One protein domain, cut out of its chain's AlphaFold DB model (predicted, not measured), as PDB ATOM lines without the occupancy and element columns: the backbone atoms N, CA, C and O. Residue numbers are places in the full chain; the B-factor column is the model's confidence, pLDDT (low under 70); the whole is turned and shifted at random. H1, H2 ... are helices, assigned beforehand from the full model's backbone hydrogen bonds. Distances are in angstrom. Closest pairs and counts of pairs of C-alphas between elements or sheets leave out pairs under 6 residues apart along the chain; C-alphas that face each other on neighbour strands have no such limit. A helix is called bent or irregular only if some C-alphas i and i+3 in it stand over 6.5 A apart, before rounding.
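This is residues 6 to 165 of the 166 residues of the protein "Armadillo repeat-containing protein 2" of Anthurium amnicola (UniProt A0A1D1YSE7). One long helix, H6, is the spine of the model: H1, H2, H4 and H5 pack on it at crossed angles, and H3 packs on H2, H4 and H5, making a compact body. Beyond that body residues 126 to 152 stick out as an arm, made of the last turns of H6, a long loop and the first part of H7, which folds back to meet H6 again. The printed part has 160 residues with seven named helices, H1 to H7 in order along the chain, and no named strand; the class is all helix. The whole is loose, with a radius of gyration of the C-alphas of 19.0 A, and only just elongated, spanning 67 by 34 by 24 A.

H1, residues 6 to 15, begins at C-alpha 6 (15.802, -49.788, -49.813). H2 is residues 17 to 33, 24.1 A long. H3, residues 43 to 61, is 25.3 A long and only just irregular: C-alphas 44 and 47 are 7.0 A apart. H4 is residues 63 to 68 and H5 residues 75 to 86. H6, residues 98 to 132, runs 48.8 A from C-alpha 98 (11.853, -36.277, -32.329); it is only just irregular, with C-alphas 123 and 126 6.6 A apart, and has a kink of 45 degrees near residue 126. H7, residues 145 to 162, is 25.1 A long and ends at C-alpha 162 (10.272, -46.975, -59.000).

H6 is the hub, touching five helices. H1 touches its residues 106 to 114, opposite ways at a steep tilt of 49 degrees; the closest C-alphas, of Val 9 and Arg 110, are 5.9 A apart. H2 touches H6 with residues 20 to 27 alone, C-alphas 23 and 102 being closest at 6.0 A. H2 and H3 form a helical hairpin, opposite ways at a steep tilt of 40 degrees, with the C-alphas of Glu 18 and Ser 61 closest at 6.0 A. H4 touches H6, the C-alphas of Trp 68 and Gly 116 closest at 4.8 A. H4 also touches H3, C-alphas 58 and 66 closest at 4.5 A. H5 touches H6 at a steep tilt of 54 degrees, opposite ways, C-alphas 81 and 108 closest at 5.0 A. H5 touches H3 about perpendicular, at 83 degrees, C-alphas 47 and 75 closest at 5.9 A. H7 touches H6 with residues 153 to 161 alone, C-alphas 117 and 157 closest at 6.1 A. H2 and H7 are apart, for instance. In H1, H2, H4, H5 and H7 every O i to N i+4 pair is within hydrogen-bond range; in H3 13 of 15 are, in H6 27 of 31.

The C-alphas of Ala 37 and Val 138, the two farthest apart, are 66.7 A apart. Without residues 126 to 152 the body spans 49 by 31 by 23 A. The printed part has no cut; the links H5 to H6 and H6 to H7 are long. The mean pLDDT of the printed part is 76.5, with residues 60 to 61, 88 to 93, 121 and 123 to 165 under 70.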
ATOM      1  N   SER A   6      15.799 -50.257 -51.203       77.75
ATOM      2  CA  SER A   6      15.802 -49.788 -49.813       77.75
ATOM      3  C   SER A   6      16.217 -48.322 -49.690       77.75
ATOM      4  O   SER A   6      15.468 -47.518 -49.147       77.75
ATOM      5  N   LYS A   7      17.368 -47.950 -50.270       81.12
ATOM      6  CA  LYS A   7      17.879 -46.569 -50.227       81.12
ATOM      7  C   LYS A   7      16.981 -45.582 -50.966       81.12
ATOM      8  O   LYS A   7      16.965 -44.402 -50.644       81.12
ATOM      9  N   ARG A   8      16.253 -46.049 -51.984       79.19
ATOM     10  CA  ARG A   8      15.319 -45.201 -52.733       79.19
ATOM     11  C   ARG A   8      14.047 -44.926 -51.950       79.19
ATOM     12  O   ARG A   8      13.588 -43.793 -51.976       79.19
ATOM     13  N   VAL A   9      13.502 -45.934 -51.268       82.50
ATOM     14  CA  VAL A   9      12.354 -45.741 -50.370       82.50
ATOM     15  C   VAL A   9      12.743 -44.807 -49.231       82.50
ATOM     16  O   VAL A   9      12.041 -43.839 -48.981       82.50
ATOM     17  N   GLU A  10      13.894 -45.047 -48.608       84.19
ATOM     18  CA  GLU A  10      14.437 -44.193 -47.550       84.19
ATOM     19  C   GLU A  10      14.620 -42.743 -48.019       84.19
ATOM     20  O   GLU A  10      14.109 -41.827 -47.385       84.19
ATOM     21  N   GLY A  11      15.261 -42.536 -49.174       82.50
ATOM     22  CA  GLY A  11      15.428 -41.205 -49.754       82.50
ATOM     23  C   GLY A  11      14.101 -40.524 -50.095       82.50
ATOM     24  O   GLY A  11      13.961 -39.334 -49.846       82.50
ATOM     25  N   ALA A  12      13.117 -41.267 -50.613       83.25
ATOM     26  CA  ALA A  12      11.793 -40.727 -50.920       83.25
ATOM     27  C   ALA A  12      11.035 -40.298 -49.657       83.25
ATOM     28  O   ALA A  12      10.452 -39.215 -49.646       83.25
ATOM     29  N   LEU A  13      11.085 -41.111 -48.595       84.00
ATOM     30  CA  LEU A  13      10.496 -40.782 -47.296       84.00
ATOM     31  C   LEU A  13      11.171 -39.545 -46.693       84.00
ATOM     32  O   LEU A  13      10.485 -38.583 -46.378       84.00
ATOM     33  N   ALA A  14      12.506 -39.527 -46.626       82.81
ATOM     34  CA  ALA A  14      13.267 -38.412 -46.061       82.81
ATOM     35  C   ALA A  14      13.127 -37.099 -46.858       82.81
ATOM     36  O   ALA A  14      13.297 -36.021 -46.302       82.81
ATOM     37  N   SER A  15      12.839 -37.170 -48.163       84.19
ATOM     38  CA  SER A  15      12.602 -35.980 -48.995       84.19
ATOM     39  C   SER A  15      11.157 -35.472 -48.976       84.19
ATOM     40  O   SER A  15      10.899 -34.401 -49.520       84.19
ATOM     41  N   SER A  16      10.211 -36.237 -48.418       85.81
ATOM     42  CA  SER A  16       8.788 -35.888 -48.440       85.81
ATOM     43  C   SER A  16       8.442 -34.986 -47.253       85.81
ATOM     44  O   SER A  16       8.481 -35.444 -46.108       85.81
ATOM     45  N   PRO A  17       8.044 -33.720 -47.488       87.00
ATOM     46  CA  PRO A  17       7.608 -32.842 -46.406       87.00
ATOM     47  C   PRO A  17       6.332 -33.361 -45.733       87.00
ATOM     48  O   PRO A  17       6.128 -33.136 -44.543       87.00
ATOM     49  N   GLU A  18       5.485 -34.091 -46.460       88.12
ATOM     50  CA  GLU A  18       4.280 -34.703 -45.908       88.12
ATOM     51  C   GLU A  18       4.602 -35.852 -44.949       88.12
ATOM     52  O   GLU A  18       3.880 -36.057 -43.972       88.12
ATOM     53  N   PHE A  19       5.677 -36.602 -45.213       89.56
ATOM     54  CA  PHE A  19       6.165 -37.628 -44.298       89.56
ATOM     55  C   PHE A  19       6.666 -37.004 -42.996       89.56
ATOM     56  O   PHE A  19       6.198 -37.391 -41.925       89.56
ATOM     57  N   THR A  20       7.547 -36.005 -43.079       91.56
ATOM     58  CA  THR A  20       8.054 -35.298 -41.894       91.56
ATOM     59  C   THR A  20       6.910 -34.649 -41.109       91.56
ATOM     60  O   THR A  20       6.833 -34.823 -39.897       91.56
ATOM     61  N   ALA A  21       5.943 -34.013 -41.783       91.75
ATOM     62  CA  ALA A  21       4.766 -33.441 -41.126       91.75
ATOM     63  C   ALA A  21       3.896 -34.496 -40.416       91.75
ATOM     64  O   ALA A  21       3.384 -34.242 -39.326       91.75
ATOM     65  N   ALA A  22       3.732 -35.689 -40.999       92.69
ATOM     66  CA  ALA A  22       3.011 -36.785 -40.353       92.69
ATOM     67  C   ALA A  22       3.774 -37.338 -39.138       92.69
ATOM     68  O   ALA A  22       3.159 -37.621 -38.111       92.69
ATOM     69  N   CYS A  23       5.102 -37.466 -39.230       92.81
ATOM     70  CA  CYS A  23       5.951 -37.839 -38.099       92.81
ATOM     71  C   CYS A  23       5.830 -36.827 -36.955       92.81
ATOM     72  O   CYS A  23       5.619 -37.231 -35.812       92.81
ATOM     73  N   ASP A  24       5.895 -35.535 -37.267       94.25
ATOM     74  CA  ASP A  24       5.759 -34.454 -36.294       94.25
ATOM     75  C   ASP A  24       4.388 -34.472 -35.608       94.25
ATOM     76  O   ASP A  24       4.318 -34.453 -34.380       94.25
ATOM     77  N   ALA A  25       3.307 -34.593 -36.384       94.00
ATOM     78  CA  ALA A  25       1.949 -34.665 -35.849       94.00
ATOM     79  C   ALA A  25       1.769 -35.867 -34.909       94.00
ATOM     80  O   ALA A  25       1.276 -35.720 -33.794       94.00
ATOM     81  N   VAL A  26       2.226 -37.059 -35.315       95.12
ATOM     82  CA  VAL A  26       2.114 -38.265 -34.478       95.12
ATOM     83  C   VAL A  26       2.992 -38.166 -33.232       95.12
ATOM     84  O   VAL A  26       2.593 -38.649 -32.169       95.12
ATOM     85  N   TYR A  27       4.175 -37.563 -33.335       94.56
ATOM     86  CA  TYR A  27       5.052 -37.326 -32.192       94.56
ATOM     87  C   TYR A  27       4.371 -36.418 -31.161       94.56
ATOM     88  O   TYR A  27       4.287 -36.779 -29.984       94.56
ATOM     89  N   ASP A  28       3.824 -35.286 -31.607       94.81
ATOM     90  CA  ASP A  28       3.141 -34.322 -30.742       94.81
ATOM     91  C   ASP A  28       1.853 -34.907 -30.140       94.81
ATOM     92  O   ASP A  28       1.582 -34.715 -28.949       94.81
ATOM     93  N   ASP A  29       1.114 -35.723 -30.895       94.50
ATOM     94  CA  ASP A  29      -0.029 -36.485 -30.383       94.50
ATOM     95  C   ASP A  29       0.393 -37.462 -29.278       94.50
ATOM     96  O   ASP A  29      -0.267 -37.565 -28.243       94.50
ATOM     97  N   CYS A  30       1.506 -38.182 -29.454       93.50
ATOM     98  CA  CYS A  30       2.004 -39.117 -28.443       93.50
ATOM     99  C   CYS A  30       2.422 -38.403 -27.152       93.50
ATOM    100  O   CYS A  30       2.169 -38.924 -26.060       93.50
ATOM    101  N   LEU A  31       3.019 -37.214 -27.265       94.00
ATOM    102  CA  LEU A  31       3.332 -36.372 -26.111       94.00
ATOM    103  C   LEU A  31       2.064 -35.860 -25.425       94.00
ATOM    104  O   LEU A  31       1.965 -35.929 -24.199       94.00
ATOM    105  N   THR A  32       1.076 -35.426 -26.206       94.00
ATOM    106  CA  THR A  32      -0.212 -34.940 -25.695       94.00
ATOM    107  C   THR A  32      -0.969 -36.047 -24.960       94.00
ATOM    108  O   THR A  32      -1.451 -35.837 -23.847       94.00
ATOM    109  N   LEU A  33      -1.012 -37.262 -25.520       92.31
ATOM    110  CA  LEU A  33      -1.618 -38.441 -24.885       92.31
ATOM    111  C   LEU A  33      -0.910 -38.830 -23.584       92.31
ATOM    112  O   LEU A  33      -1.557 -39.260 -22.631       92.31
ATOM    113  N   ALA A  34       0.411 -38.653 -23.527       90.50
ATOM    114  CA  ALA A  34       1.191 -38.833 -22.309       90.50
ATOM    115  C   ALA A  34       1.098 -37.635 -21.346       90.50
ATOM    116  O   ALA A  34       1.788 -37.640 -20.328       90.50
ATOM    117  N   GLN A  35       0.295 -36.609 -21.656       91.88
ATOM    118  CA  GLN A  35       0.190 -35.356 -20.898       91.88
ATOM    119  C   GLN A  35       1.556 -34.699 -20.651       91.88
ATOM    120  O   GLN A  35       1.798 -34.120 -19.594       91.88
ATOM    121  N   HIS A  36       2.480 -34.843 -21.603       90.19
ATOM    122  CA  HIS A  36       3.872 -34.412 -21.477       90.19
ATOM    123  C   HIS A  36       4.585 -34.948 -20.218       90.19
ATOM    124  O   HIS A  36       5.569 -34.365 -19.764       90.19
ATOM    125  N   ALA A  37       4.143 -36.088 -19.671       89.25
ATOM    126  CA  ALA A  37       4.796 -36.743 -18.535       89.25
ATOM    127  C   ALA A  37       6.229 -37.203 -18.858       89.25
ATOM    128  O   ALA A  37       7.027 -37.445 -17.954       89.25
ATOM    129  N   PHE A  38       6.556 -37.325 -20.147       86.75
ATOM    130  CA  PHE A  38       7.882 -37.668 -20.646       86.75
ATOM    131  C   PHE A  38       8.306 -36.680 -21.741       86.75
ATOM    132  O   PHE A  38       7.455 -36.196 -22.488       86.75
ATOM    133  N   PRO A  39       9.616 -36.419 -21.887       86.12
ATOM    134  CA  PRO A  39      10.141 -35.519 -22.916       86.12
ATOM    135  C   PRO A  39      10.119 -36.118 -24.337       86.12
ATOM    136  O   PRO A  39      10.451 -35.422 -25.293       86.12
ATOM    137  N   GLY A  40       9.757 -37.398 -24.483       89.88
ATOM    138  CA  GLY A  40       9.757 -38.127 -25.750       89.88
ATOM    139  C   GLY A  40       8.793 -39.313 -25.756       89.88
ATOM    140  O   GLY A  40       8.176 -39.644 -24.738       89.88
ATOM    141  N   VAL A  41       8.691 -39.976 -26.907       91.94
ATOM    142  CA  VAL A  41       7.775 -41.102 -27.138       91.94
ATOM    143  C   VAL A  41       8.328 -42.375 -26.512       91.94
ATOM    144  O   VAL A  41       9.485 -42.740 -26.714       91.94
ATOM    145  N   ARG A  42       7.510 -43.093 -25.748       90.25
ATOM    146  CA  ARG A  42       7.942 -44.323 -25.073       90.25
ATOM    147  C   ARG A  42       7.773 -45.546 -25.985       90.25
ATOM    148  O   ARG A  42       6.807 -45.596 -26.742       90.25
ATOM    149  N   PRO A  43       8.622 -46.587 -25.853       89.00
ATOM    150  CA  PRO A  43       8.531 -47.799 -26.671       89.00
ATOM    151  C   PRO A  43       7.146 -48.458 -26.686       89.00
ATOM    152  O   PRO A  43       6.693 -48.913 -27.730       89.00
ATOM    153  N   TYR A  44       6.433 -48.447 -25.554       89.00
ATOM    154  CA  TYR A  44       5.087 -49.023 -25.468       89.00
ATOM    155  C   TYR A  44       4.047 -48.280 -26.325       89.00
ATOM    156  O   TYR A  44       3.037 -48.870 -26.685       89.00
ATOM    157  N   GLN A  45       4.283 -47.008 -26.664       92.00
ATOM    158  CA  GLN A  45       3.386 -46.202 -27.500       92.00
ATOM    159  C   GLN A  45       3.632 -46.425 -28.996       92.00
ATOM    160  O   GLN A  45       2.831 -45.978 -29.815       92.00
ATOM    161  N   LEU A  46       4.739 -47.078 -29.374       92.56
ATOM    162  CA  LEU A  46       5.190 -47.132 -30.766       92.56
ATOM    163  C   LEU A  46       4.263 -47.936 -31.671       92.56
ATOM    164  O   LEU A  46       4.142 -47.593 -32.840       92.56
ATOM    165  N   VAL A  47       3.587 -48.965 -31.154       94.06
ATOM    166  CA  VAL A  47       2.618 -49.742 -31.944       94.06
ATOM    167  C   VAL A  47       1.430 -48.865 -32.339       94.06
ATOM    168  O   VAL A  47       1.078 -48.785 -33.517       94.06
ATOM    169  N   ASP A  48       0.871 -48.122 -31.384       93.75
ATOM    170  CA  ASP A  48      -0.240 -47.206 -31.654       93.75
ATOM    171  C   ASP A  48       0.202 -46.007 -32.506       93.75
ATOM    172  O   ASP A  48      -0.529 -45.561 -33.392       93.75
ATOM    173  N   ALA A  49       1.410 -45.488 -32.262       94.31
ATOM    174  CA  ALA A  49       2.001 -44.418 -33.059       94.31
ATOM    175  C   ALA A  49       2.189 -44.859 -34.514       94.31
ATOM    176  O   ALA A  49       1.823 -44.132 -35.433       94.31
ATOM    177  N   ALA A  50       2.687 -46.075 -34.732       93.81
ATOM    178  CA  ALA A  50       2.864 -46.639 -36.057       93.81
ATOM    179  C   ALA A  50       1.532 -46.856 -36.788       93.81
ATOM    180  O   ALA A  50       1.447 -46.594 -37.989       93.81
ATOM    181  N   ALA A  51       0.479 -47.273 -36.080       93.81
ATOM    182  CA  ALA A  51      -0.862 -47.385 -36.649       93.81
ATOM    183  C   ALA A  51      -1.432 -46.016 -37.064       93.81
ATOM    184  O   ALA A  51      -1.979 -45.888 -38.161       93.81
ATOM    185  N   ARG A  52      -1.262 -44.973 -36.236       93.25
ATOM    186  CA  ARG A  52      -1.657 -43.592 -36.584       93.25
ATOM    187  C   ARG A  52      -0.876 -43.057 -37.780       93.25
ATOM    188  O   ARG A  52      -1.465 -42.494 -38.700       93.25
ATOM    189  N   LEU A  53       0.434 -43.275 -37.785       92.69
ATOM    190  CA  LEU A  53       1.324 -42.863 -38.862       92.69
ATOM    191  C   LEU A  53       0.943 -43.548 -40.181       92.69
ATOM    192  O   LEU A  53       0.811 -42.884 -41.205       92.69
ATOM    193  N   HIS A  54       0.657 -44.851 -40.151       92.50
ATOM    194  CA  HIS A  54       0.110 -45.578 -41.299       92.50
ATOM    195  C   HIS A  54      -1.211 -44.971 -41.783       92.50
ATOM    196  O   HIS A  54      -1.329 -44.660 -42.964       92.50
ATOM    197  N   ALA A  55      -2.167 -44.716 -40.886       90.94
ATOM    198  CA  ALA A  55      -3.465 -44.153 -41.254       90.94
ATOM    199  C   ALA A  55      -3.351 -42.777 -41.937       90.94
ATOM    200  O   ALA A  55      -3.999 -42.549 -42.964       90.94
ATOM    201  N   LEU A  56      -2.506 -41.879 -41.416       89.94
ATOM    202  CA  LEU A  56      -2.267 -40.558 -42.008       89.94
ATOM    203  C   LEU A  56      -1.649 -40.672 -43.406       89.94
ATOM    204  O   LEU A  56      -2.142 -40.068 -44.365       89.94
ATOM    205  N   LEU A  57      -0.611 -41.499 -43.542       88.69
ATOM    206  CA  LEU A  57       0.122 -41.652 -44.798       88.69
ATOM    207  C   LEU A  57      -0.679 -42.392 -45.873       88.69
ATOM    208  O   LEU A  57      -0.585 -42.057 -47.056       88.69
ATOM    209  N   SER A  58      -1.489 -43.373 -45.475       86.06
ATOM    210  CA  SER A  58      -2.377 -44.113 -46.374       86.06
ATOM    211  C   SER A  58      -3.557 -43.275 -46.863       86.06
ATOM    212  O   SER A  58      -4.022 -43.498 -47.983       86.06
ATOM    213  N   SER A  59      -4.038 -42.327 -46.051       81.06
ATOM    214  CA  SER A  59      -5.209 -41.505 -46.378       81.06
ATOM    215  C   SER A  59      -4.874 -40.309 -47.266       81.06
ATOM    216  O   SER A  59      -5.666 -39.972 -48.143       81.06
ATOM    217  N   GLY A  60      -3.725 -39.659 -47.047       65.19
ATOM    218  CA  GLY A  60      -3.470 -38.334 -47.621       65.19
ATOM    219  C   GLY A  60      -2.227 -38.209 -48.495       65.19
ATOM    220  O   GLY A  60      -2.303 -37.563 -49.537       65.19
ATOM    221  N   SER A  61      -1.089 -38.779 -48.088       67.44
ATOM    222  CA  SER A  61       0.199 -38.195 -48.491       67.44
ATOM    223  C   SER A  61       1.151 -39.087 -49.276       67.44
ATOM    224  O   SER A  61       1.924 -38.554 -50.067       67.44
ATOM    225  N   LEU A  62       1.123 -40.417 -49.122       76.69
ATOM    226  CA  LEU A  62       2.118 -41.279 -49.771       76.69
ATOM    227  C   LEU A  62       1.483 -42.449 -50.534       76.69
ATOM    228  O   LEU A  62       1.150 -43.480 -49.934       76.69
ATOM    229  N   PRO A  63       1.396 -42.373 -51.882       79.19
ATOM    230  CA  PRO A  63       0.867 -43.472 -52.691       79.19
ATOM    231  C   PRO A  63       1.682 -44.761 -52.516       79.19
ATOM    232  O   PRO A  63       1.128 -45.854 -52.629       79.19
ATOM    233  N   LEU A  64       2.969 -44.643 -52.173       81.75
ATOM    234  CA  LEU A  64       3.847 -45.764 -51.845       81.75
ATOM    235  C   LEU A  64       3.330 -46.575 -50.645       81.75
ATOM    236  O   LEU A  64       3.225 -47.798 -50.733       81.75
ATOM    237  N   VAL A  65       2.969 -45.905 -49.547       82.19
ATOM    238  CA  VAL A  65       2.458 -46.560 -48.332       82.19
ATOM    239  C   VAL A  65       1.089 -47.165 -48.615       82.19
ATOM    240  O   VAL A  65       0.870 -48.340 -48.337       82.19
ATOM    241  N   ARG A  66       0.200 -46.419 -49.281       83.12
ATOM    242  CA  ARG A  66      -1.132 -46.912 -49.667       83.12
ATOM    243  C   ARG A  66      -1.078 -48.163 -50.549       83.12
ATOM    244  O   ARG A  66      -1.925 -49.039 -50.420       83.12
ATOM    245  N   ARG A  67      -0.110 -48.244 -51.467       82.88
ATOM    246  CA  ARG A  67      -0.001 -49.350 -52.429       82.88
ATOM    247  C   ARG A  67       0.624 -50.604 -51.828       82.88
ATOM    248  O   ARG A  67       0.210 -51.705 -52.177       82.88
ATOM    249  N   TRP A  68       1.640 -50.444 -50.985       84.25
ATOM    250  CA  TRP A  68       2.461 -51.567 -50.527       84.25
ATOM    251  C   TRP A  68       2.204 -51.962 -49.075       84.25
ATOM    252  O   TRP A  68       2.527 -53.083 -48.701       84.25
ATOM    253  N   VAL A  69       1.579 -51.106 -48.268       86.25
ATOM    254  CA  VAL A  69       1.299 -51.363 -46.850       86.25
ATOM    255  C   VAL A  69      -0.221 -51.358 -46.638       86.25
ATOM    256  O   VAL A  69      -0.792 -50.330 -46.282       86.25
ATOM    257  N   PRO A  70      -0.923 -52.480 -46.897       83.56
ATOM    258  CA  PRO A  70      -2.387 -52.538 -46.804       83.56
ATOM    259  C   PRO A  70      -2.910 -52.582 -45.359       83.56
ATOM    260  O   PRO A  70      -4.075 -52.280 -45.122       83.56
ATOM    261  N   SER A  71      -2.068 -52.967 -44.401       86.31
ATOM    262  CA  SER A  71      -2.391 -53.062 -42.976       86.31
ATOM    263  C   SER A  71      -1.337 -52.325 -42.154       86.31
ATOM    264  O   SER A  71      -0.173 -52.326 -42.566       86.31
ATOM    265  N   PRO A  72      -1.698 -51.747 -40.994       89.12
ATOM    266  CA  PRO A  72      -0.724 -51.100 -40.126       89.12
ATOM    267  C   PRO A  72       0.338 -52.106 -39.660       89.12
ATOM    268  O   PRO A  72       0.031 -53.297 -39.514       89.12
ATOM    269  N   PRO A  73       1.581 -51.651 -39.447       89.69
ATOM    270  CA  PRO A  73       2.666 -52.526 -39.039       89.69
ATOM    271  C   PRO A  73       2.440 -53.096 -37.633       89.69
ATOM    272  O   PRO A  73       1.948 -52.414 -36.732       89.69
ATOM    273  N   GLY A  74       2.793 -54.367 -37.454       90.44
ATOM    274  CA  GLY A  74       2.590 -55.100 -36.202       90.44
ATOM    275  C   GLY A  74       3.721 -54.904 -35.189       90.44
ATOM    276  O   GLY A  74       4.789 -54.384 -35.508       90.44
ATOM    277  N   GLN A  75       3.532 -55.404 -33.962       91.25
ATOM    278  CA  GLN A  75       4.519 -55.242 -32.886       91.25
ATOM    279  C   GLN A  75       5.904 -55.817 -33.230       91.25
ATOM    280  O   GLN A  75       6.913 -55.171 -32.977       91.25
ATOM    281  N   ALA A  76       5.967 -56.975 -33.893       90.25
ATOM    282  CA  ALA A  76       7.241 -57.560 -34.317       90.25
ATOM    283  C   ALA A  76       8.011 -56.676 -35.322       90.25
ATOM    284  O   ALA A  76       9.242 -56.639 -35.296       90.25
ATOM    285  N   GLU A  77       7.294 -55.969 -36.201       91.44
ATOM    286  CA  GLU A  77       7.880 -55.051 -37.185       91.44
ATOM    287  C   GLU A  77       8.356 -53.767 -36.498       91.44
ATOM    288  O   GLU A  77       9.477 -53.324 -36.741       91.44
ATOM    289  N   VAL A  78       7.557 -53.238 -35.567       92.94
ATOM    290  CA  VAL A  78       7.912 -52.094 -34.714       92.94
ATOM    291  C   VAL A  78       9.161 -52.385 -33.883       92.94
ATOM    292  O   VAL A  78      10.110 -51.605 -33.915       92.94
ATOM    293  N   ASP A  79       9.231 -53.533 -33.213       90.50
ATOM    294  CA  ASP A  79      10.391 -53.918 -32.401       90.50
ATOM    295  C   ASP A  79      11.646 -54.142 -33.260       90.50
ATOM    296  O   ASP A  79      12.777 -53.897 -32.828       90.50
ATOM    297  N   ALA A  80      11.483 -54.637 -34.489       89.38
ATOM    298  CA  ALA A  80      12.587 -54.777 -35.433       89.38
ATOM    299  C   ALA A  80      13.083 -53.414 -35.936       89.38
ATOM    300  O   ALA A  80      14.296 -53.203 -35.985       89.38
ATOM    301  N   ALA A  81      12.173 -52.499 -36.271       91.44
ATOM    302  CA  ALA A  81      12.501 -51.146 -36.709       91.44
ATOM    303  C   ALA A  81      13.165 -50.343 -35.587       91.44
ATOM    304  O   ALA A  81      14.204 -49.727 -35.810       91.44
ATOM    305  N   LEU A  82      12.644 -50.432 -34.359       89.88
ATOM    306  CA  LEU A  82      13.228 -49.790 -33.183       89.88
ATOM    307  C   LEU A  82      14.665 -50.262 -32.947       89.88
ATOM    308  O   LEU A  82      15.569 -49.443 -32.784       89.88
ATOM    309  N   ARG A  83      14.905 -51.579 -32.996       88.00
ATOM    310  CA  ARG A  83      16.258 -52.138 -32.847       88.00
ATOM    311  C   ARG A  83      17.230 -51.645 -33.914       88.00
ATOM    312  O   ARG A  83      18.410 -51.502 -33.619       88.00
ATOM    313  N   ARG A  84      16.772 -51.385 -35.139       88.19
ATOM    314  CA  ARG A  84      17.645 -50.884 -36.215       88.19
ATOM    315  C   ARG A  84      17.874 -49.384 -36.141       88.19
ATOM    316  O   ARG A  84      19.002 -48.953 -36.348       88.19
ATOM    317  N   ALA A  85      16.836 -48.619 -35.820       85.75
ATOM    318  CA  ALA A  85      16.914 -47.167 -35.721       85.75
ATOM    319  C   ALA A  85      17.808 -46.720 -34.560       85.75
ATOM    320  O   ALA A  85      18.596 -45.788 -34.705       85.75
ATOM    321  N   VAL A  86      17.712 -47.398 -33.414       81.44
ATOM    322  CA  VAL A  86      18.451 -47.008 -32.206       81.44
ATOM    323  C   VAL A  86      19.724 -47.855 -32.009       81.44
ATOM    324  O   VAL A  86      20.695 -47.405 -31.396       81.44
ATOM    325  N   GLY A  87      19.796 -49.047 -32.615       76.38
ATOM    326  CA  GLY A  87      20.944 -49.950 -32.496       76.38
ATOM    327  C   GLY A  87      21.171 -50.400 -31.049       76.38
ATOM    328  O   GLY A  87      20.222 -50.597 -30.294       76.38
ATOM    329  N   ASP A  88      22.442 -50.512 -30.649       67.38
ATOM    330  CA  ASP A  88      22.836 -50.777 -29.253       67.38
ATOM    331  C   ASP A  88      22.726 -49.540 -28.351       67.38
ATOM    332  O   ASP A  88      22.909 -49.626 -27.132       67.38
ATOM    333  N   ARG A  89      22.438 -48.363 -28.922       66.31
ATOM    334  CA  ARG A  89      22.185 -47.180 -28.108       66.31
ATOM    335  C   ARG A  89      20.811 -47.393 -27.496       66.31
ATOM    336  O   ARG A  89      19.808 -47.396 -28.188       66.31
ATOM    337  N   HIS A  90      20.738 -47.586 -26.190       59.22
ATOM    338  CA  HIS A  90      19.477 -47.313 -25.522       59.22
ATOM    339  C   HIS A  90      19.305 -45.793 -25.510       59.22
ATOM    340  O   HIS A  90      20.264 -45.101 -25.152       59.22
ATOM    341  N   PRO A  91      18.136 -45.250 -25.893       62.12
ATOM    342  CA  PRO A  91      17.910 -43.826 -25.733       62.12
ATOM    343  C   PRO A  91      18.135 -43.498 -24.257       62.12
ATOM    344  O   PRO A  91      17.590 -44.186 -23.388       62.12
ATOM    345  N   ALA A  92      18.970 -42.503 -23.959       55.75
ATOM    346  CA  ALA A  92      19.207 -42.085 -22.585       55.75
ATOM    347  C   ALA A  92      17.859 -41.654 -21.978       55.75
ATOM    348  O   ALA A  92      17.304 -40.634 -22.370       55.75
ATOM    349  N   GLY A  93      17.296 -42.477 -21.087       64.62
ATOM    350  CA  GLY A  93      15.964 -42.266 -20.502       64.62
ATOM    351  C   GLY A  93      14.821 -43.121 -21.073       64.62
ATOM    352  O   GLY A  93      13.701 -43.035 -20.575       64.62
ATOM    353  N   GLY A  94      15.075 -43.997 -22.052       81.50
ATOM    354  CA  GLY A  94      14.089 -44.977 -22.531       81.50
ATOM    355  C   GLY A  94      12.912 -44.375 -23.308       81.50
ATOM    356  O   GLY A  94      11.813 -44.934 -23.291       81.50
ATOM    357  N   TYR A  95      13.134 -43.236 -23.965       86.94
ATOM    358  CA  TYR A  95      12.188 -42.556 -24.850       86.94
ATOM    359  C   TYR A  95      12.875 -42.146 -26.155       86.94
ATOM    360  O   TYR A  95      14.067 -41.857 -26.172       86.94
ATOM    361  N   LEU A  96      12.124 -42.110 -27.248       89.31
ATOM    362  CA  LEU A  96      12.572 -41.597 -28.532       89.31
ATOM    363  C   LEU A  96      12.288 -40.097 -28.557       89.31
ATOM    364  O   LEU A  96      11.139 -39.683 -28.376       89.31
ATOM    365  N   GLY A  97      13.327 -39.290 -28.754       89.69
ATOM    366  CA  GLY A  97      13.145 -37.894 -29.117       89.69
ATOM    367  C   GLY A  97      12.630 -37.782 -30.550       89.69
ATOM    368  O   GLY A  97      12.458 -38.776 -31.260       89.69
ATOM    369  N   ARG A  98      12.359 -36.550 -30.980       90.56
ATOM    370  CA  ARG A  98      11.853 -36.277 -32.329       90.56
ATOM    371  C   ARG A  98      12.736 -36.867 -33.447       90.56
ATOM    372  O   ARG A  98      12.183 -37.591 -34.275       90.56
ATOM    373  N   PRO A  99      14.070 -36.655 -33.480       89.62
ATOM    374  CA  PRO A  99      14.892 -37.209 -34.558       89.62
ATOM    375  C   PRO A  99      14.991 -38.740 -34.497       89.62
ATOM    376  O   PRO A  99      15.049 -39.396 -35.536       89.62
ATOM    377  N   GLU A 100      14.968 -39.340 -33.303       90.75
ATOM    378  CA  GLU A 100      14.950 -40.800 -33.158       90.75
ATOM    379  C   GLU A 100      13.617 -41.401 -33.615       90.75
ATOM    380  O   GLU A 100      13.603 -42.476 -34.212       90.75
ATOM    381  N   PHE A 101      12.502 -40.716 -33.348       92.06
ATOM    382  CA  PHE A 101      11.174 -41.134 -33.789       92.06
ATOM    383  C   PHE A 101      11.039 -41.079 -35.313       92.06
ATOM    384  O   PHE A 101      10.519 -42.019 -35.912       92.06
ATOM    385  N   GLU A 102      11.556 -40.030 -35.951       92.19
ATOM    386  CA  GLU A 102      11.577 -39.927 -37.412       92.19
ATOM    387  C   GLU A 102      12.448 -41.029 -38.036       92.19
ATOM    388  O   GLU A 102      11.995 -41.735 -38.938       92.19
ATOM    389  N   ALA A 103      13.656 -41.263 -37.507       91.12
ATOM    390  CA  ALA A 103      14.519 -42.356 -37.963       91.12
ATOM    391  C   ALA A 103      13.845 -43.733 -37.801       91.12
ATOM    392  O   ALA A 103      13.898 -44.572 -38.704       91.12
ATOM    393  N   PHE A 104      13.159 -43.951 -36.677       93.19
ATOM    394  CA  PHE A 104      12.329 -45.132 -36.450       93.19
ATOM    395  C   PHE A 104      11.217 -45.268 -37.500       93.19
ATOM    396  O   PHE A 104      11.043 -46.351 -38.062       93.19
ATOM    397  N   ALA A 105      10.488 -44.191 -37.797       92.88
ATOM    398  CA  ALA A 105       9.398 -44.204 -38.768       92.88
ATOM    399  C   ALA A 105       9.894 -44.516 -40.189       92.88
ATOM    400  O   ALA A 105       9.253 -45.288 -40.911       92.88
ATOM    401  N   VAL A 106      11.056 -43.979 -40.575       92.31
ATOM    402  CA  VAL A 106      11.708 -44.281 -41.859       92.31
ATOM    403  C   VAL A 106      12.059 -45.764 -41.953       92.31
ATOM    404  O   VAL A 106      11.689 -46.418 -42.930       92.31
ATOM    405  N   GLU A 107      12.731 -46.317 -40.940       92.50
ATOM    406  CA  GLU A 107      13.095 -47.739 -40.889       92.50
ATOM    407  C   GLU A 107      11.858 -48.644 -40.971       92.50
ATOM    408  O   GLU A 107      11.829 -49.597 -41.756       92.50
ATOM    409  N   LEU A 108      10.814 -48.310 -40.208       93.25
ATOM    410  CA  LEU A 108       9.571 -49.070 -40.147       93.25
ATOM    411  C   LEU A 108       8.848 -49.107 -41.494       93.25
ATOM    412  O   LEU A 108       8.494 -50.182 -41.983       93.25
ATOM    413  N   LEU A 109       8.625 -47.947 -42.115       89.62
ATOM    414  CA  LEU A 109       7.913 -47.877 -43.389       89.62
ATOM    415  C   LEU A 109       8.728 -48.442 -44.537       89.62
ATOM    416  O   LEU A 109       8.158 -49.073 -45.424       89.62
ATOM    417  N   ARG A 110      10.047 -48.249 -44.537       90.25
ATOM    418  CA  ARG A 110      10.927 -48.847 -45.540       90.25
ATOM    419  C   ARG A 110      10.770 -50.362 -45.546       90.25
ATOM    420  O   ARG A 110      10.546 -50.957 -46.599       90.25
ATOM    421  N   ASP A 111      10.837 -50.978 -44.374       87.81
ATOM    422  CA  ASP A 111      10.635 -52.413 -44.208       87.81
ATOM    423  C   ASP A 111       9.219 -52.861 -44.581       87.81
ATOM    424  O   ASP A 111       9.050 -53.852 -45.297       87.81
ATOM    425  N   ALA A 112       8.197 -52.124 -44.141       88.50
ATOM    426  CA  ALA A 112       6.804 -52.429 -44.450       88.50
ATOM    427  C   ALA A 112       6.540 -52.368 -45.966       88.50
ATOM    428  O   ALA A 112       5.952 -53.291 -46.530       88.50
ATOM    429  N   VAL A 113       7.042 -51.338 -46.650       86.69
ATOM    430  CA  VAL A 113       6.922 -51.174 -48.106       86.69
ATOM    431  C   VAL A 113       7.675 -52.277 -48.844       86.69
ATOM    432  O   VAL A 113       7.124 -52.866 -49.772       86.69
ATOM    433  N   LEU A 114       8.911 -52.597 -48.450       85.50
ATOM    434  CA  LEU A 114       9.692 -53.654 -49.101       85.50
ATOM    435  C   LEU A 114       9.070 -55.039 -48.891       85.50
ATOM    436  O   LEU A 114       8.975 -55.819 -49.840       85.50
ATOM    437  N   SER A 115       8.612 -55.344 -47.673       84.69
ATOM    438  CA  SER A 115       7.950 -56.616 -47.366       84.69
ATOM    439  C   SER A 115       6.603 -56.742 -48.079       84.69
ATOM    440  O   SER A 115       6.248 -57.822 -48.553       84.69
ATOM    441  N   GLY A 116       5.858 -55.643 -48.190       83.00
ATOM    442  CA  GLY A 116       4.599 -55.564 -48.912       83.00
ATOM    443  C   GLY A 116       4.772 -55.708 -50.419       83.00
ATOM    444  O   GLY A 116       4.099 -56.530 -51.043       83.00
ATOM    445  N   ALA A 117       5.743 -54.998 -50.999       80.69
ATOM    446  CA  ALA A 117       6.114 -55.130 -52.406       80.69
ATOM    447  C   ALA A 117       6.596 -56.539 -52.748       80.69
ATOM    448  O   ALA A 117       6.181 -57.108 -53.760       80.69
ATOM    449  N   GLY A 118       7.399 -57.137 -51.869       77.31
ATOM    450  CA  GLY A 118       7.784 -58.534 -51.985       77.31
ATOM    451  C   GLY A 118       6.568 -59.467 -51.975       77.31
ATOM    452  O   GLY A 118       6.370 -60.246 -52.912       77.31
ATOM    453  N   ARG A 119       5.715 -59.390 -50.950       79.31
ATOM    454  CA  ARG A 119       4.524 -60.251 -50.843       79.31
ATOM    455  C   ARG A 119       3.614 -60.136 -52.059       79.31
ATOM    456  O   ARG A 119       3.216 -61.164 -52.603       79.31
ATOM    457  N   ALA A 120       3.353 -58.919 -52.524       74.12
ATOM    458  CA  ALA A 120       2.575 -58.690 -53.732       74.12
ATOM    459  C   ALA A 120       3.212 -59.401 -54.934       74.12
ATOM    460  O   ALA A 120       2.560 -60.205 -55.591       74.12
ATOM    461  N   LEU A 121       4.505 -59.206 -55.194       69.69
ATOM    462  CA  LEU A 121       5.183 -59.865 -56.317       69.69
ATOM    463  C   LEU A 121       5.232 -61.393 -56.188       69.69
ATOM    464  O   LEU A 121       5.163 -62.091 -57.199       69.69
ATOM    465  N   ALA A 122       5.297 -61.926 -54.968       73.81
ATOM    466  CA  ALA A 122       5.211 -63.363 -54.726       73.81
ATOM    467  C   ALA A 122       3.810 -63.912 -55.040       73.81
ATOM    468  O   ALA A 122       3.699 -65.005 -55.589       73.81
ATOM    469  N   GLN A 123       2.749 -63.145 -54.764       68.31
ATOM    470  CA  GLN A 123       1.375 -63.488 -55.158       68.31
ATOM    471  C   GLN A 123       1.183 -63.459 -56.681       68.31
ATOM    472  O   GLN A 123       0.427 -64.265 -57.218       68.31
ATOM    473  N   TRP A 124       1.903 -62.587 -57.392       56.50
ATOM    474  CA  TRP A 124       1.895 -62.547 -58.860       56.50
ATOM    475  C   TRP A 124       2.786 -63.614 -59.512       56.50
ATOM    476  O   TRP A 124       2.599 -63.910 -60.690       56.50
ATOM    477  N   ALA A 125       3.718 -64.236 -58.784       54.41
ATOM    478  CA  ALA A 125       4.587 -65.287 -59.318       54.41
ATOM    479  C   ALA A 125       3.825 -66.516 -59.877       54.41
ATOM    480  O   ALA A 125       4.158 -66.949 -60.984       54.41
ATOM    481  N   PRO A 126       2.786 -67.068 -59.212       52.88
ATOM    482  CA  PRO A 126       1.991 -68.153 -59.792       52.88
ATOM    483  C   PRO A 126       1.099 -67.701 -60.963       52.88
ATOM    484  O   PRO A 126       0.932 -68.460 -61.914       52.88
ATOM    485  N   ALA A 127       0.577 -66.468 -60.958       50.28
ATOM    486  CA  ALA A 127      -0.280 -65.959 -62.037       50.28
ATOM    487  C   ALA A 127       0.512 -65.554 -63.299       50.28
ATOM    488  O   ALA A 127       0.065 -65.785 -64.423       50.28
ATOM    489  N   GLY A 128       1.725 -65.016 -63.137       45.03
ATOM    490  CA  GLY A 128       2.629 -64.679 -64.240       45.03
ATOM    491  C   GLY A 128       3.195 -65.907 -64.960       45.03
ATOM    492  O   GLY A 128       3.445 -65.848 -66.162       45.03
ATOM    493  N   MET A 129       3.323 -67.051 -64.277       45.12
ATOM    494  CA  MET A 129       3.743 -68.304 -64.920       45.12
ATOM    495  C   MET A 129       2.690 -68.886 -65.875       45.12
ATOM    496  O   MET A 129       3.067 -69.563 -66.828       45.12
ATOM    497  N   ALA A 130       1.401 -68.574 -65.702       45.19
ATOM    498  CA  ALA A 130       0.369 -68.962 -66.667       45.19
ATOM    499  C   ALA A 130       0.385 -68.084 -67.937       45.19
ATOM    500  O   ALA A 130       0.082 -68.570 -69.023       45.19
ATOM    501  N   GLY A 131       0.794 -66.812 -67.829       43.12
ATOM    502  CA  GLY A 131       0.910 -65.894 -68.971       43.12
ATOM    503  C   GLY A 131       2.206 -66.038 -69.782       43.12
ATOM    504  O   GLY A 131       2.208 -65.803 -70.987       43.12
ATOM    505  N   ILE A 132       3.309 -66.465 -69.155       47.69
ATOM    506  CA  ILE A 132       4.625 -66.597 -69.819       47.69
ATOM    507  C   ILE A 132       4.796 -67.968 -70.509       47.69
ATOM    508  O   ILE A 132       5.727 -68.162 -71.284       47.69
ATOM    509  N   ALA A 133       3.862 -68.909 -70.333       46.00
ATOM    510  CA  ALA A 133       3.831 -70.143 -71.127       46.00
ATOM    511  C   ALA A 133       3.430 -69.912 -72.606       46.00
ATOM    512  O   ALA A 133       3.630 -70.797 -73.434       46.00
ATOM    513  N   GLY A 134       2.903 -68.728 -72.956       42.94
ATOM    514  CA  GLY A 134       2.500 -68.370 -74.325       42.94
ATOM    515  C   GLY A 134       3.621 -67.845 -75.234       42.94
ATOM    516  O   GLY A 134       3.435 -67.783 -76.448       42.94
ATOM    517  N   CYS A 135       4.796 -67.504 -74.697       44.38
ATOM    518  CA  CYS A 135       5.959 -67.120 -75.502       44.38
ATOM    519  C   CYS A 135       7.120 -68.057 -75.185       44.38
ATOM    520  O   CYS A 135       7.815 -67.909 -74.184       44.38
ATOM    521  N   GLY A 136       7.302 -69.052 -76.052       42.44
ATOM    522  CA  GLY A 136       8.318 -70.079 -75.906       42.44
ATOM    523  C   GLY A 136       9.723 -69.513 -75.710       42.44
ATOM    524  O   GLY A 136      10.279 -68.878 -76.597       42.44
ATOM    525  N   MET A 137      10.337 -69.847 -74.578       39.03
ATOM    526  CA  MET A 137      11.768 -70.116 -74.524       39.03
ATOM    527  C   MET A 137      12.023 -71.294 -73.588       39.03
ATOM    528  O   MET A 137      11.892 -71.220 -72.369       39.03
ATOM    529  N   VAL A 138      12.400 -72.406 -74.213       50.50
ATOM    530  CA  VAL A 138      13.007 -73.573 -73.583       50.50
ATOM    531  C   VAL A 138      14.279 -73.126 -72.866       50.50
ATOM    532  O   VAL A 138      15.258 -72.807 -73.533       50.50
ATOM    533  N   VAL A 139      14.324 -73.160 -71.530       39.84
ATOM    534  CA  VAL A 139      15.608 -73.218 -70.811       39.84
ATOM    535  C   VAL A 139      15.536 -74.214 -69.656       39.84
ATOM    536  O   VAL A 139      15.140 -73.926 -68.532       39.84
ATOM    537  N   ARG A 140      15.946 -75.425 -70.026       39.12
ATOM    538  CA  ARG A 140      16.657 -76.458 -69.268       39.12
ATOM    539  C   ARG A 140      17.086 -76.077 -67.838       39.12
ATOM    540  O   ARG A 140      17.845 -75.138 -67.612       39.12
ATOM    541  N   ALA A 141      16.636 -76.903 -66.896       49.12
ATOM    542  CA  ALA A 141      16.925 -76.874 -65.468       49.12
ATOM    543  C   ALA A 141      18.419 -77.039 -65.111       49.12
ATOM    544  O   ALA A 141      19.141 -77.802 -65.751       49.12
ATOM    545  N   GLY A 142      18.841 -76.404 -64.007       37.56
ATOM    546  CA  GLY A 142      20.063 -76.764 -63.272       37.56
ATOM    547  C   GLY A 142      20.639 -75.636 -62.408       37.56
ATOM    548  O   GLY A 142      21.267 -74.742 -62.961       37.56
ATOM    549  N   ARG A 143      20.429 -75.700 -61.073       41.19
ATOM    550  CA  ARG A 143      21.074 -75.001 -59.910       41.19
ATOM    551  C   ARG A 143      21.426 -73.495 -59.971       41.19
ATOM    552  O   ARG A 143      21.710 -72.911 -58.934       41.19
ATOM    553  N   THR A 144      21.317 -72.837 -61.115       42.28
ATOM    554  CA  THR A 144      21.517 -71.399 -61.363       42.28
ATOM    555  C   THR A 144      20.190 -70.633 -61.412       42.28
ATOM    556  O   THR A 144      20.169 -69.403 -61.407       42.28
ATOM    557  N   ALA A 145      19.065 -71.358 -61.409       46.81
ATOM    558  CA  ALA A 145      17.720 -70.795 -61.477       46.81
ATOM    559  C   ALA A 145      17.344 -69.998 -60.217       46.81
ATOM    560  O   ALA A 145      16.727 -68.949 -60.337       46.81
ATOM    561  N   VAL A 146      17.774 -70.421 -59.022       43.47
ATOM    562  CA  VAL A 146      17.411 -69.744 -57.761       43.47
ATOM    563  C   VAL A 146      17.972 -68.317 -57.706       43.47
ATOM    564  O   VAL A 146      17.255 -67.386 -57.350       43.47
ATOM    565  N   GLY A 147      19.219 -68.117 -58.150       40.69
ATOM    566  CA  GLY A 147      19.839 -66.788 -58.213       40.69
ATOM    567  C   GLY A 147      19.206 -65.874 -59.269       40.69
ATOM    568  O   GLY A 147      19.049 -64.679 -59.038       40.69
ATOM    569  N   ARG A 148      18.775 -66.434 -60.408       43.78
ATOM    570  CA  ARG A 148      18.082 -65.678 -61.466       43.78
ATOM    571  C   ARG A 148      16.656 -65.301 -61.079       43.78
ATOM    572  O   ARG A 148      16.252 -64.175 -61.337       43.78
ATOM    573  N   VAL A 149      15.924 -66.203 -60.430       47.28
ATOM    574  CA  VAL A 149      14.570 -65.941 -59.924       47.28
ATOM    575  C   VAL A 149      14.610 -64.857 -58.847       47.28
ATOM    576  O   VAL A 149      13.838 -63.906 -58.927       47.28
ATOM    577  N   MET A 150      15.571 -64.915 -57.917       47.22
ATOM    578  CA  MET A 150      15.780 -63.836 -56.942       47.22
ATOM    579  C   MET A 150      16.227 -62.522 -57.592       47.22
ATOM    580  O   MET A 150      15.790 -61.457 -57.167       47.22
ATOM    581  N   GLY A 151      17.040 -62.575 -58.651       48.12
ATOM    582  CA  GLY A 151      17.449 -61.392 -59.412       48.12
ATOM    583  C   GLY A 151      16.291 -60.708 -60.148       48.12
ATOM    584  O   GLY A 151      16.174 -59.487 -60.090       48.12
ATOM    585  N   VAL A 152      15.405 -61.475 -60.794       55.66
ATOM    586  CA  VAL A 152      14.195 -60.951 -61.460       55.66
ATOM    587  C   VAL A 152      13.193 -60.424 -60.435       55.66
ATOM    588  O   VAL A 152      12.580 -59.387 -60.666       55.66
ATOM    589  N   TYR A 153      13.072 -61.083 -59.283       51.19
ATOM    590  CA  TYR A 153      12.232 -60.620 -58.184       51.19
ATOM    591  C   TYR A 153      12.747 -59.303 -57.592       51.19
ATOM    592  O   TYR A 153      11.985 -58.350 -57.472       51.19
ATOM    593  N   ALA A 154      14.050 -59.198 -57.317       56.81
ATOM    594  CA  ALA A 154      14.670 -57.960 -56.848       56.81
ATOM    595  C   ALA A 154      14.548 -56.825 -57.878       56.81
ATOM    596  O   ALA A 154      14.241 -55.691 -57.509       56.81
ATOM    597  N   LEU A 155      14.732 -57.129 -59.169       53.09
ATOM    598  CA  LEU A 155      14.536 -56.164 -60.248       53.09
ATOM    599  C   LEU A 155      13.070 -55.715 -60.324       53.09
ATOM    600  O   LEU A 155      12.828 -54.520 -60.424       53.09
ATOM    601  N   GLY A 156      12.121 -56.648 -60.215       59.88
ATOM    602  CA  GLY A 156      10.679 -56.394 -60.222       59.88
ATOM    603  C   GLY A 156      10.204 -55.556 -59.036       59.88
ATOM    604  O   GLY A 156       9.425 -54.625 -59.223       59.88
ATOM    605  N   VAL A 157      10.716 -55.822 -57.826       59.56
ATOM    606  CA  VAL A 157      10.472 -54.978 -56.641       59.56
ATOM    607  C   VAL A 157      11.013 -53.576 -56.907       59.56
ATOM    608  O   VAL A 157      10.307 -52.592 -56.698       59.56
ATOM    609  N   ALA A 158      12.240 -53.467 -57.420       61.88
ATOM    610  CA  ALA A 158      12.866 -52.180 -57.693       61.88
ATOM    611  C   ALA A 158      12.122 -51.369 -58.768       61.88
ATOM    612  O   ALA A 158      11.953 -50.163 -58.587       61.88
ATOM    613  N   THR A 159      11.647 -51.987 -59.856       60.53
ATOM    614  CA  THR A 159      10.835 -51.303 -60.879       60.53
ATOM    615  C   THR A 159       9.439 -50.962 -60.379       60.53
ATOM    616  O   THR A 159       8.961 -49.870 -60.666       60.53
ATOM    617  N   ALA A 160       8.786 -51.828 -59.606       58.06
ATOM    618  CA  ALA A 160       7.454 -51.545 -59.073       58.06
ATOM    619  C   ALA A 160       7.478 -50.411 -58.035       58.06
ATOM    620  O   ALA A 160       6.608 -49.537 -58.050       58.06
ATOM    621  N   VAL A 161       8.505 -50.380 -57.181       60.00
ATOM    622  CA  VAL A 161       8.777 -49.255 -56.279       60.00
ATOM    623  C   VAL A 161       9.116 -48.005 -57.088       60.00
ATOM    624  O   VAL A 161       8.554 -46.953 -56.817       60.00
ATOM    625  N   TYR A 162       9.948 -48.111 -58.131       57.66
ATOM    626  CA  TYR A 162      10.272 -46.975 -59.000       57.66
ATOM    627  C   TYR A 162       9.035 -46.356 -59.661       57.66
ATOM    628  O   TYR A 162       8.866 -45.146 -59.602       57.66
ATOM    629  N   LEU A 163       8.145 -47.179 -60.216       59.31
ATOM    630  CA  LEU A 163       6.884 -46.737 -60.819       59.31
ATOM    631  C   LEU A 163       5.859 -46.231 -59.795       59.31
ATOM    632  O   LEU A 163       4.842 -45.682 -60.186       59.31
ATOM    633  N   SER A 164       6.072 -46.470 -58.499       57.88
ATOM    634  CA  SER A 164       5.218 -45.925 -57.432       57.88
ATOM    635  C   SER A 164       5.746 -44.603 -56.872       57.88
ATOM    636  O   SER A 164       5.084 -44.003 -56.030       57.88
ATOM    637  N   LEU A 165       6.955 -44.209 -57.285       56.19
ATOM    638  CA  LEU A 165       7.653 -42.985 -56.889       56.19
ATOM    639  C   LEU A 165       7.715 -41.944 -58.024       56.19
ATOM    640  O   LEU A 165       8.199 -40.844 -57.784       56.19
TER     641      LEU A 165